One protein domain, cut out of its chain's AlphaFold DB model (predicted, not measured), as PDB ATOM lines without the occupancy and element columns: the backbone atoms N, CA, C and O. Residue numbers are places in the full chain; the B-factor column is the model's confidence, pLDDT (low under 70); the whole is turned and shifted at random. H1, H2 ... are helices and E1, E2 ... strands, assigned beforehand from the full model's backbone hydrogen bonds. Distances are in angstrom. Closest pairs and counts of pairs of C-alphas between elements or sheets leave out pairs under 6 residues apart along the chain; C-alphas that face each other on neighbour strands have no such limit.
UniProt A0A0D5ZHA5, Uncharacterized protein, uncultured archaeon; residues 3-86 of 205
ATOM      1  N   HIS A   3     -18.193  35.697  28.172       85.38
ATOM      2  CA  HIS A   3     -19.485  35.871  28.831       85.38
ATOM      3  C   HIS A   3     -19.887  34.553  29.504       85.38
ATOM      4  O   HIS A   3     -19.832  33.497  28.882       85.38
ATOM      5  N   ASP A   4     -20.234  34.594  30.794       83.69
ATOM      6  CA  ASP A   4     -20.561  33.412  31.614       83.69
ATOM      7  C   ASP A   4     -19.518  32.274  31.527       83.69
ATOM      8  O   ASP A   4     -19.846  31.088  31.493       83.69
ATOM      9  N   GLY A   5     -18.233  32.645  31.448       79.38
ATOM     10  CA  GLY A   5     -17.108  31.714  31.295       79.38
ATOM     11  C   GLY A   5     -16.955  31.105  29.894       79.38
ATOM     12  O   GLY A   5     -16.069  30.280  29.693       79.38
ATOM     13  N   LYS A   6     -17.783  31.505  28.922       88.94
ATOM     14  CA  LYS A   6     -17.694  31.088  27.519       88.94
ATOM     15  C   LYS A   6     -17.069  32.190  26.682       88.94
ATOM     16  O   LYS A   6     -17.506  33.337  26.722       88.94
ATOM     17  N   ILE A   7     -16.055  31.828  25.912       93.56
ATOM     18  CA  ILE A   7     -15.422  32.702  24.931       93.56
ATOM     19  C   ILE A   7     -16.223  32.674  23.619       93.56
ATOM     20  O   ILE A   7     -16.696  31.622  23.201       93.56
ATOM     21  N   GLU A   8     -16.430  33.839  23.007       95.19
ATOM     22  CA  GLU A   8     -17.182  33.976  21.752       95.19
ATOM     23  C   GLU A   8     -16.424  33.380  20.555       95.19
ATOM     24  O   GLU A   8     -15.216  33.589  20.415       95.19
ATOM     25  N   ASP A   9     -17.163  32.733  19.646       95.25
ATOM     26  CA  ASP A   9     -16.630  32.016  18.478       95.25
ATOM     27  C   ASP A   9     -15.670  32.864  17.628       95.25
ATOM     28  O   ASP A   9     -14.600  32.394  17.259       95.25
ATOM     29  N   TRP A  10     -15.968  34.149  17.393       95.00
ATOM     30  CA  TRP A  10     -15.091  35.020  16.595       95.00
ATOM     31  C   TRP A  10     -13.704  35.239  17.224       95.00
ATOM     32  O   TRP A  10     -12.742  35.495  16.493       95.00
ATOM     33  N   VAL A  11     -13.599  35.143  18.559       95.31
ATOM     34  CA  VAL A  11     -12.326  35.206  19.293       95.31
ATOM     35  C   VAL A  11     -11.640  33.849  19.280       95.31
ATOM     36  O   VAL A  11     -10.434  33.812  19.061       95.31
ATOM     37  N   LEU A  12     -12.380  32.744  19.434       95.81
ATOM     38  CA  LEU A  12     -11.826  31.400  19.235       95.81
ATOM     39  C   LEU A  12     -11.219  31.264  17.839       95.81
ATOM     40  O   LEU A  12     -10.063  30.884  17.717       95.81
ATOM     41  N   ASP A  13     -11.933  31.672  16.794       95.38
ATOM     42  CA  ASP A  13     -11.447  31.685  15.413       95.38
ATOM     43  C   ASP A  13     -10.237  32.614  15.210       95.38
ATOM     44  O   ASP A  13      -9.524  32.490  14.215       95.38
ATOM     45  N   LEU A  14     -10.044  33.622  16.068       95.44
ATOM     46  CA  LEU A  14      -8.896  34.533  15.998       95.44
ATOM     47  C   LEU A  14      -7.680  33.921  16.704       95.44
ATOM     48  O   LEU A  14      -6.596  33.897  16.131       95.44
ATOM     49  N   ILE A  15      -7.871  33.355  17.898       96.31
ATOM     50  CA  ILE A  15      -6.861  32.568  18.621       96.31
ATOM     51  C   ILE A  15      -6.408  31.383  17.750       96.31
ATOM     52  O   ILE A  15      -5.211  31.158  17.577       96.31
ATOM     53  N   ASN A  16      -7.362  30.690  17.122       95.62
ATOM     54  CA  ASN A  16      -7.122  29.555  16.236       95.62
ATOM     55  C   ASN A  16      -6.379  29.945  14.945       95.62
ATOM     56  O   ASN A  16      -5.641  29.112  14.423       95.62
ATOM     57  N   GLU A  17      -6.538  31.172  14.432       95.38
ATOM     58  CA  GLU A  17      -5.768  31.678  13.281       95.38
ATOM     59  C   GLU A  17      -4.360  32.150  13.689       95.38
ATOM     60  O   GLU A  17      -3.399  31.902  12.961       95.38
ATOM     61  N   ILE A  18      -4.228  32.811  14.845       95.25
ATOM     62  CA  ILE A  18      -2.970  33.418  15.308       95.25
ATOM     63  C   ILE A  18      -2.006  32.385  15.916       95.25
ATOM     64  O   ILE A  18      -0.796  32.525  15.758       95.25
ATOM     65  N   GLN A  19      -2.517  31.353  16.601       95.00
ATOM     66  CA  GLN A  19      -1.727  30.259  17.195       95.00
ATOM     67  C   GLN A  19      -0.560  30.721  18.096       95.00
ATOM     68  O   GLN A  19       0.506  30.113  18.098       95.00
ATOM     69  N   SER A  20      -0.744  31.794  18.871       89.56
ATOM     70  CA  SER A  20       0.300  32.382  19.729       89.56
ATOM     71  C   SER A  20      -0.179  32.570  21.172       89.56
ATOM     72  O   SER A  20      -1.359  32.364  21.471       89.56
ATOM     73  N   TYR A  21       0.742  32.963  22.060       87.94
ATOM     74  CA  TYR A  21       0.516  33.148  23.492       87.94
ATOM     75  C   TYR A  21      -0.788  33.901  23.751       87.94
ATOM     76  O   TYR A  21      -0.938  35.051  23.333       87.94
ATOM     77  N   THR A  22      -1.714  33.244  24.443       90.56
ATOM     78  CA  THR A  22      -3.027  33.793  24.763       90.56
ATOM     79  C   THR A  22      -3.315  33.596  26.243       90.56
ATOM     80  O   THR A  22      -3.178  32.496  26.774       90.56
ATOM     81  N   GLU A  23      -3.754  34.656  26.912       83.81
ATOM     82  CA  GLU A  23      -4.151  34.634  28.321       83.81
ATOM     83  C   GLU A  23      -5.493  35.340  28.530       83.81
ATOM     84  O   GLU A  23      -5.877  36.228  27.766       83.81
ATOM     85  N   ILE A  24      -6.201  34.972  29.596       87.06
ATOM     86  CA  ILE A  24      -7.392  35.691  30.051       87.06
ATOM     87  C   ILE A  24      -6.966  37.032  30.651       87.06
ATOM     88  O   ILE A  24      -6.085  37.078  31.511       87.06
ATOM     89  N   SER A  25      -7.604  38.128  30.237       80.88
ATOM     90  CA  SER A  25      -7.286  39.462  30.750       80.88
ATOM     91  C   SER A  25      -7.713  39.633  32.214       80.88
ATOM     92  O   SER A  25      -8.558  38.902  32.733       80.88
ATOM     93  N   ILE A  26      -7.165  40.644  32.897       74.50
ATOM     94  CA  ILE A  26      -7.408  40.877  34.335       74.50
ATOM     95  C   ILE A  26      -8.890  41.111  34.697       74.50
ATOM     96  O   ILE A  26      -9.277  40.926  35.847       74.50
ATOM     97  N   SER A  27      -9.730  41.498  33.732       81.12
ATOM     98  CA  SER A  27     -11.175  41.670  33.936       81.12
ATOM     99  C   SER A  27     -11.981  40.375  33.804       81.12
ATOM    100  O   SER A  27     -13.172  40.388  34.094       81.12
ATOM    101  N   GLY A  28     -11.376  39.282  33.320       82.31
ATOM    102  CA  GLY A  28     -12.050  38.015  33.013       82.31
ATOM    103  C   GLY A  28     -12.927  38.028  31.752       82.31
ATOM    104  O   GLY A  28     -13.349  36.967  31.303       82.31
ATOM    105  N   ASN A  29     -13.174  39.198  31.153       87.94
ATOM    106  CA  ASN A  29     -14.147  39.387  30.065       87.94
ATOM    107  C   ASN A  29     -13.513  39.399  28.658       87.94
ATOM    108  O   ASN A  29     -14.206  39.563  27.651       87.94
ATOM    109  N   GLY A  30     -12.191  39.251  28.564       91.12
ATOM    110  CA  GLY A  30     -11.449  39.267  27.306       91.12
ATOM    111  C   GLY A  30     -10.135  38.503  27.403       91.12
ATOM    112  O   GLY A  30      -9.849  37.867  28.416       91.12
ATOM    113  N   VAL A  31      -9.336  38.581  26.343       90.81
ATOM    114  CA  VAL A  31      -8.029  37.922  26.244       90.81
ATOM    115  C   VAL A  31      -6.961  38.909  25.788       90.81
ATOM    116  O   VAL A  31      -7.268  39.868  25.080       90.81
ATOM    117  N   HIS A  32      -5.710  38.651  26.156       91.50
ATOM    118  CA  HIS A  32      -4.552  39.215  25.470       91.50
ATOM    119  C   HIS A  32      -3.978  38.134  24.554       91.50
ATOM    120  O   HIS A  32      -3.780  37.008  25.002       91.50
ATOM    121  N   ILE A  33      -3.706  38.475  23.292       92.56
ATOM    122  CA  ILE A  33      -2.978  37.616  22.352       92.56
ATOM    123  C   ILE A  33      -1.660  38.324  22.042       92.56
ATOM    124  O   ILE A  33      -1.664  39.438  21.519       92.56
ATOM    125  N   VAL A  34      -0.537  37.702  22.393       85.81
ATOM    126  CA  VAL A  34       0.807  38.264  22.206       85.81
ATOM    127  C   VAL A  34       1.486  37.522  21.066       85.81
ATOM    128  O   VAL A  34       1.526  36.295  21.053       85.81
ATOM    129  N   VAL A  35       2.023  38.264  20.100       81.31
ATOM    130  CA  VAL A  35       2.647  37.745  18.875       81.31
ATOM    131  C   VAL A  35       4.032  38.359  18.730       81.31
ATOM    132  O   VAL A  35       4.208  39.550  18.982       81.31
ATOM    133  N   LYS A  36       5.017  37.573  18.289       74.88
ATOM    134  CA  LYS A  36       6.340  38.098  17.948       74.88
ATOM    135  C   LYS A  36       6.309  38.712  16.542       74.88
ATOM    136  O   LYS A  36       6.020  38.034  15.558       74.88
ATOM    137  N   GLY A  37       6.612  40.004  16.459       69.19
ATOM    138  CA  GLY A  37       6.692  40.762  15.210       69.19
ATOM    139  C   GLY A  37       6.332  42.234  15.405       69.19
ATOM    140  O   GLY A  37       5.941  42.649  16.492       69.19
ATOM    141  N   ALA A  38       6.477  43.022  14.341       70.50
ATOM    142  CA  ALA A  38       6.023  44.410  14.310       70.50
ATOM    143  C   ALA A  38       4.576  44.493  13.806       70.50
ATOM    144  O   ALA A  38       4.099  43.621  13.074       70.50
ATOM    145  N   LYS A  39       3.883  45.575  14.148       79.00
ATOM    146  CA  LYS A  39       2.561  45.859  13.595       79.00
ATOM    147  C   LYS A  39       2.677  46.290  12.122       79.00
ATOM    148  O   LYS A  39       3.636  46.982  11.769       79.00
ATOM    149  N   PRO A  40       1.710  45.948  11.247       86.31
ATOM    150  CA  PRO A  40       1.716  46.410   9.862       86.31
ATOM    151  C   PRO A  40       1.750  47.936   9.761       86.31
ATOM    152  O   PRO A  40       1.017  48.641  10.464       86.31
ATOM    153  N   GLN A  41       2.584  48.450   8.856       78.88
ATOM    154  CA  GLN A  41       2.665  49.885   8.605       78.88
ATOM    155  C   GLN A  41       1.297  50.398   8.123       78.88
ATOM    156  O   GLN A  41       0.667  49.794   7.258       78.88
ATOM    157  N   GLY A  42       0.820  51.497   8.707       77.00
ATOM    158  CA  GLY A  42      -0.499  52.052   8.398       77.00
ATOM    159  C   GLY A  42      -1.695  51.376   9.079       77.00
ATOM    160  O   GLY A  42      -2.840  51.706   8.764       77.00
ATOM    161  N   LEU A  43      -1.470  50.497  10.061       83.94
ATOM    162  CA  LEU A  43      -2.530  50.001  10.941       83.94
ATOM    163  C   LEU A  43      -2.709  50.915  12.174       83.94
ATOM    164  O   LEU A  43      -1.776  51.152  12.943       83.94
ATOM    165  N   GLY A  44      -3.927  51.426  12.388       84.00
ATOM    166  CA  GLY A  44      -4.291  52.210  13.582       84.00
ATOM    167  C   GLY A  44      -4.343  51.360  14.859       84.00
ATOM    168  O   GLY A  44      -4.320  50.137  14.784       84.00
ATOM    169  N   SER A  45      -4.354  51.966  16.052       83.94
ATOM    170  CA  SER A  45      -4.445  51.199  17.315       83.94
ATOM    171  C   SER A  45      -5.823  50.613  17.583       83.94
ATOM    172  O   SER A  45      -5.887  49.466  17.999       83.94
ATOM    173  N   ALA A  46      -6.896  51.351  17.300       90.50
ATOM    174  CA  ALA A  46      -8.232  50.772  17.199       90.50
ATOM    175  C   ALA A  46      -8.420  50.224  15.776       90.50
ATOM    176  O   ALA A  46      -8.225  50.958  14.795       90.50
ATOM    177  N   VAL A  47      -8.759  48.942  15.677       90.81
ATOM    178  CA  VAL A  47      -8.882  48.190  14.427       90.81
ATOM    179  C   VAL A  47     -10.236  47.495  14.401       90.81
ATOM    180  O   VAL A  47     -10.559  46.749  15.316       90.81
ATOM    181  N   GLU A  48     -10.997  47.687  13.326       92.62
ATOM    182  CA  GLU A  48     -12.145  46.826  13.037       92.62
ATOM    183  C   GLU A  48     -11.644  45.546  12.358       92.62
ATOM    184  O   GLU A  48     -11.005  45.603  11.300       92.62
ATOM    185  N   LEU A  49     -11.930  44.397  12.969       91.12
ATOM    186  CA  LEU A  49     -11.596  43.071  12.461       91.12
ATOM    187  C   LEU A  49     -12.814  42.154  12.627       91.12
ATOM    188  O   LEU A  49     -13.379  42.048  13.710       91.12
ATOM    189  N   ARG A  50     -13.243  41.500  11.537       89.38
ATOM    190  CA  ARG A  50     -14.418  40.596  11.511       89.38
ATOM    191  C   ARG A  50     -15.722  41.216  12.069       89.38
ATOM    192  O   ARG A  50     -16.596  40.494  12.529       89.38
ATOM    193  N   GLY A  51     -15.868  42.543  12.002       91.44
ATOM    194  CA  GLY A  51     -17.035  43.276  12.523       91.44
ATOM    195  C   GLY A  51     -16.955  43.659  14.007       91.44
ATOM    196  O   GLY A  51     -17.945  44.139  14.554       91.44
ATOM    197  N   HIS A  52     -15.797  43.463  14.645       93.25
ATOM    198  CA  HIS A  52     -15.543  43.817  16.037       93.25
ATOM    199  C   HIS A  52     -14.357  44.780  16.154       93.25
ATOM    200  O   HIS A  52     -13.333  44.611  15.487       93.25
ATOM    201  N   SER A  53     -14.473  45.749  17.062       93.44
ATOM    202  CA  SER A  53     -13.378  46.657  17.404       93.44
ATOM    203  C   SER A  53     -12.399  45.972  18.359       93.44
ATOM    204  O   SER A  53     -12.800  45.478  19.416       93.44
ATOM    205  N   ILE A  54     -11.118  45.953  17.997       93.44
ATOM    206  CA  ILE A  54     -10.017  45.441  18.818       93.44
ATOM    207  C   ILE A  54      -8.914  46.493  18.959       93.44
ATOM    208  O   ILE A  54      -8.743  47.359  18.096       93.44
ATOM    209  N   GLU A  55      -8.131  46.399  20.034       91.25
ATOM    210  CA  GLU A  55      -6.935  47.222  20.217       91.25
ATOM    211  C   GLU A  55      -5.667  46.438  19.853       91.25
ATOM    212  O   GLU A  55      -5.464  45.314  20.307       91.25
ATOM    213  N   VAL A  56      -4.806  47.032  19.021       88.56
ATOM    214  CA  VAL A  56      -3.561  46.422  18.525       88.56
ATOM    215  C   VAL A  56      -2.389  47.368  18.773       88.56
ATOM    216  O   VAL A  56      -2.348  48.484  18.238       88.56
ATOM    217  N   TYR A  57      -1.397  46.907  19.536       75.50
ATOM    218  CA  TYR A  57      -0.184  47.654  19.869       75.50
ATOM    219  C   TYR A  57       1.052  46.767  19.732       75.50
ATOM    220  O   TYR A  57       1.063  45.640  20.212       75.50
ATOM    221  N   ASP A  58       2.102  47.314  19.131       64.19
ATOM    222  CA  ASP A  58       3.475  46.803  19.160       64.19
ATOM    223  C   ASP A  58       4.393  47.657  20.057       64.19
ATOM    224  O   ASP A  58       5.478  47.220  20.430       64.19
ATOM    225  N   TYR A  59       3.954  48.861  20.446       57.12
ATOM    226  CA  TYR A  59       4.623  49.743  21.407       57.12
ATOM    227  C   TYR A  59       3.685  50.856  21.907       57.12
ATOM    228  O   TYR A  59       2.525  50.954  21.504       57.12
ATOM    229  N   GLY A  60       4.198  51.734  22.778       47.75
ATOM    230  CA  GLY A  60       3.516  52.969  23.196       47.75
ATOM    231  C   GLY A  60       2.333  52.759  24.147       47.75
ATOM    232  O   GLY A  60       1.673  53.721  24.537       47.75
ATOM    233  N   ARG A  61       2.074  51.507  24.536       50.91
ATOM    234  CA  ARG A  61       1.137  51.097  25.579       50.91
ATOM    235  C   ARG A  61       1.712  49.936  26.374       50.91
ATOM    236  O   ARG A  61       2.493  49.142  25.862       50.91
ATOM    237  N   PHE A  62       1.260  49.855  27.613       50.50
ATOM    238  CA  PHE A  62       1.456  48.749  28.530       50.50
ATOM    239  C   PHE A  62       0.113  48.059  28.760       50.50
ATOM    240  O   PHE A  62      -0.945  48.690  28.687       50.50
ATOM    241  N   PHE A  63       0.160  46.773  29.078       58.25
ATOM    242  CA  PHE A  63      -0.975  45.998  29.557       58.25
ATOM    243  C   PHE A  63      -0.484  45.032  30.636       58.25
ATOM    244  O   PHE A  63       0.686  44.647  30.658       58.25
ATOM    245  N   LEU A  64      -1.363  44.687  31.576       58.44
ATOM    246  CA  LEU A  64      -1.034  43.747  32.643       58.44
ATOM    247  C   LEU A  64      -1.144  42.327  32.099       58.44
ATOM    248  O   LEU A  64      -2.253  41.879  31.815       58.44
ATOM    249  N   LEU A  65      -0.010  41.631  32.000       67.00
ATOM    250  CA  LEU A  65      -0.008  40.185  31.802       67.00
ATOM    251  C   LEU A  65      -0.516  39.495  33.073       67.00
ATOM    252  O   LEU A  65      -0.089  39.829  34.183       67.00
ATOM    253  N   THR A  66      -1.437  38.551  32.919       66.06
ATOM    254  CA  THR A  66      -2.026  37.783  34.022       66.06
ATOM    255  C   THR A  66      -1.323  36.451  34.249       66.06
ATOM    256  O   THR A  66      -1.369  35.925  35.360       66.06
ATOM    257  N   GLY A  67      -0.702  35.877  33.211       70.94
ATOM    258  CA  GLY A  67      -0.195  34.506  33.234       70.94
ATOM    259  C   GLY A  67      -1.297  33.437  33.273       70.94
ATOM    260  O   GLY A  67      -0.983  32.249  33.334       70.94
ATOM    261  N   ASN A  68      -2.577  33.826  33.225       79.62
ATOM    262  CA  ASN A  68      -3.714  32.909  33.192       79.62
ATOM    263  C   ASN A  68      -3.930  32.421  31.755       79.62
ATOM    264  O   ASN A  68      -4.821  32.901  31.048       79.62
ATOM    265  N   VAL A  69      -3.043  31.528  31.309       84.50
ATOM    266  CA  VAL A  69      -3.001  31.006  29.937       84.50
ATOM    267  C   VAL A  69      -4.351  30.413  29.535       84.50
ATOM    268  O   VAL A  69      -4.948  29.623  30.266       84.50
ATOM    269  N   PHE A  70      -4.811  30.777  28.342       90.25
ATOM    270  CA  PHE A  70      -5.979  30.176  27.725       90.25
ATOM    271  C   PHE A  70      -5.608  28.810  27.130       90.25
ATOM    272  O   PHE A  70      -4.840  28.723  26.172       90.25
ATOM    273  N   GLU A  71      -6.154  27.745  27.715       92.81
ATOM    274  CA  GLU A  71      -5.964  26.354  27.282       92.81
ATOM    275  C   GLU A  71      -4.478  25.993  27.058       92.81
ATOM    276  O   GLU A  71      -3.679  26.045  27.994       92.81
ATOM    277  N   ASN A  72      -4.094  25.605  25.839       89.94
ATOM    278  CA  ASN A  72      -2.730  25.217  25.472       89.94
ATOM    279  C   ASN A  72      -1.942  26.321  24.739       89.94
ATOM    280  O   ASN A  72      -0.870  26.045  24.198       89.94
ATOM    281  N   TYR A  73      -2.435  27.562  24.720       90.38
ATOM    282  CA  TYR A  73      -1.803  28.700  24.041       90.38
ATOM    283  C   TYR A  73      -0.726  29.373  24.912       90.38
ATOM    284  O   TYR A  73      -0.748  30.578  25.143       90.38
ATOM    285  N   SER A  74       0.233  28.588  25.416       81.31
ATOM    286  CA  SER A  74       1.314  29.052  26.307       81.31
ATOM    287  C   SER A  74       2.584  29.533  25.588       81.31
ATOM    288  O   SER A  74       3.505  30.016  26.247       81.31
ATOM    289  N   THR A  75       2.656  29.417  24.260       76.12
ATOM    290  CA  THR A  75       3.885  29.647  23.479       76.12
ATOM    291  C   THR A  75       3.782  30.909  22.630       76.12
ATOM    292  O   THR A  75       2.844  31.063  21.855       76.12
ATOM    293  N   LEU A  76       4.772  31.800  22.732       73.06
ATOM    294  CA  LEU A  76       4.895  32.966  21.855       73.06
ATOM    295  C   LEU A  76       5.359  32.538  20.454       73.06
ATOM    296  O   LEU A  76       6.429  31.947  20.316       73.06
ATOM    297  N   MET A  77       4.580  32.880  19.428       76.50
ATOM    298  CA  MET A  77       4.814  32.505  18.034       76.50
ATOM    299  C   MET A  77       4.946  33.735  17.123       76.50
ATOM    300  O   MET A  77       4.516  34.843  17.457       76.50
ATOM    301  N   GLU A  78       5.559  33.529  15.958       83.50
ATOM    302  CA  GLU A  78       5.593  34.487  14.846       83.50
ATOM    303  C   GLU A  78       4.475  34.164  13.845       83.50
ATOM    304  O   GLU A  78       4.156  32.999  13.609       83.50
ATOM    305  N   MET A  79       3.905  35.192  13.215       86.94
ATOM    306  CA  MET A  79       2.948  35.056  12.111       86.94
ATOM    307  C   MET A  79       3.047  36.260  11.167       86.94
ATOM    308  O   MET A  79       3.626  37.279  11.531       86.94
ATOM    309  N   ASP A  80       2.453  36.183   9.974       89.19
ATOM    310  CA  ASP A  80       2.368  37.334   9.064       89.19
ATOM    311  C   ASP A  80       1.210  38.265   9.459       89.19
ATOM    312  O   ASP A  80       0.050  38.051   9.092       89.19
ATOM    313  N   GLN A  81       1.528  39.328  10.201       87.94
ATOM    314  CA  GLN A  81       0.542  40.327  10.618       87.94
ATOM    315  C   GLN A  81      -0.050  41.091   9.422       87.94
ATOM    316  O   GLN A  81      -1.201  41.526   9.488       87.94
ATOM    317  N   ASN A  82       0.683  41.237   8.310       88.75
ATOM    318  CA  ASN A  82       0.178  41.944   7.130       88.75
ATOM    319  C   ASN A  82      -0.956  41.161   6.471       88.75
ATOM    320  O   ASN A  82      -1.923  41.764   6.018       88.75
ATOM    321  N   LYS A  83      -0.875  39.824   6.461       91.69
ATOM    322  CA  LYS A  83      -1.945  38.953   5.957       91.69
ATOM    323  C   LYS A  83      -3.229  39.072   6.783       91.69
ATOM    324  O   LYS A  83      -4.300  39.174   6.189       91.69
ATOM    325  N   LEU A  84      -3.123  39.080   8.116       92.88
ATOM    326  CA  LEU A  84      -4.276  39.189   9.024       92.88
ATOM    327  C   LEU A  84      -4.969  40.555   8.915       92.88
ATOM    328  O   LEU A  84      -6.192  40.629   8.865       92.88
ATOM    329  N   PHE A  85      -4.189  41.636   8.843       92.44
ATOM    330  CA  PHE A  85      -4.705  43.009   8.834       92.44
ATOM    331  C   PHE A  85      -4.788  43.646   7.438       92.44
ATOM    332  O   PHE A  85      -4.984  44.859   7.337       92.44
ATOM    333  N   LYS A  86      -4.660  42.861   6.360       90.12
ATOM    334  CA  LYS A  86      -4.592  43.349   4.966       90.12
ATOM    335  C   LYS A  86      -5.741  44.300   4.588       90.12
ATOM    336  O   LYS A  86      -5.517  45.272   3.876       90.12
TER     337      LYS A  86
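This is residues 3 to 86 of the 205 residues of an uncharacterized protein of uncultured archaeon (UniProt A0A0D5ZHA5). There is little regular structure here: two small strand hairpins, E1 with E2 and E3 with E4, stand apart among long loops, with helix H1 near the first and short H2 near the printed end. The printed part has 84 residues, in order H1, E1, E2, E3, E4, H2; the class is mixed, and both two-stranded sheets are antiparallel. It is compact, with radius of gyration of the C-alphas 12.5 A and spans of 35 by 25 by 22 A.

Start at H1, residues 9 to 18, where every O i to N i+4 pair is within hydrogen-bond range. Its closest C-alpha to E1, residues 22 to 24, is Ile 15, 7.3 A from Thr 22. E1 and E2, residues 31 to 33, form a hairpin at 162 degrees; look for N 23 and O 32, 3.0 A. E3, residues 46 to 49, and E4, residues 52 to 55, form another at 141 degrees, with N 47 and O 54 2.9 A apart. H2, residues 81 to 84, too short for an O i to N i+4 pair, has its one O i to N i+3 pair within range; H1 and H2 are apart.

Find C-alpha 9 at (-16.630, 32.016, 18.478); H1 runs 14.1 A from there. E1 spans 7.1 A, E2 6.4 A, E3 9.6 A, E4 10.2 A and H2 5.2 A, ending at C-alpha 84, (-4.276, 39.189, 9.024).

The C-alphas of Asp 4 and Gln 41, the two farthest apart, are 36.6 A apart. The printed part has no cut; the links E2 to E3 and E4 to H2 are long. Look for pLDDT under 70 at residue 37 and residues 58 to 66.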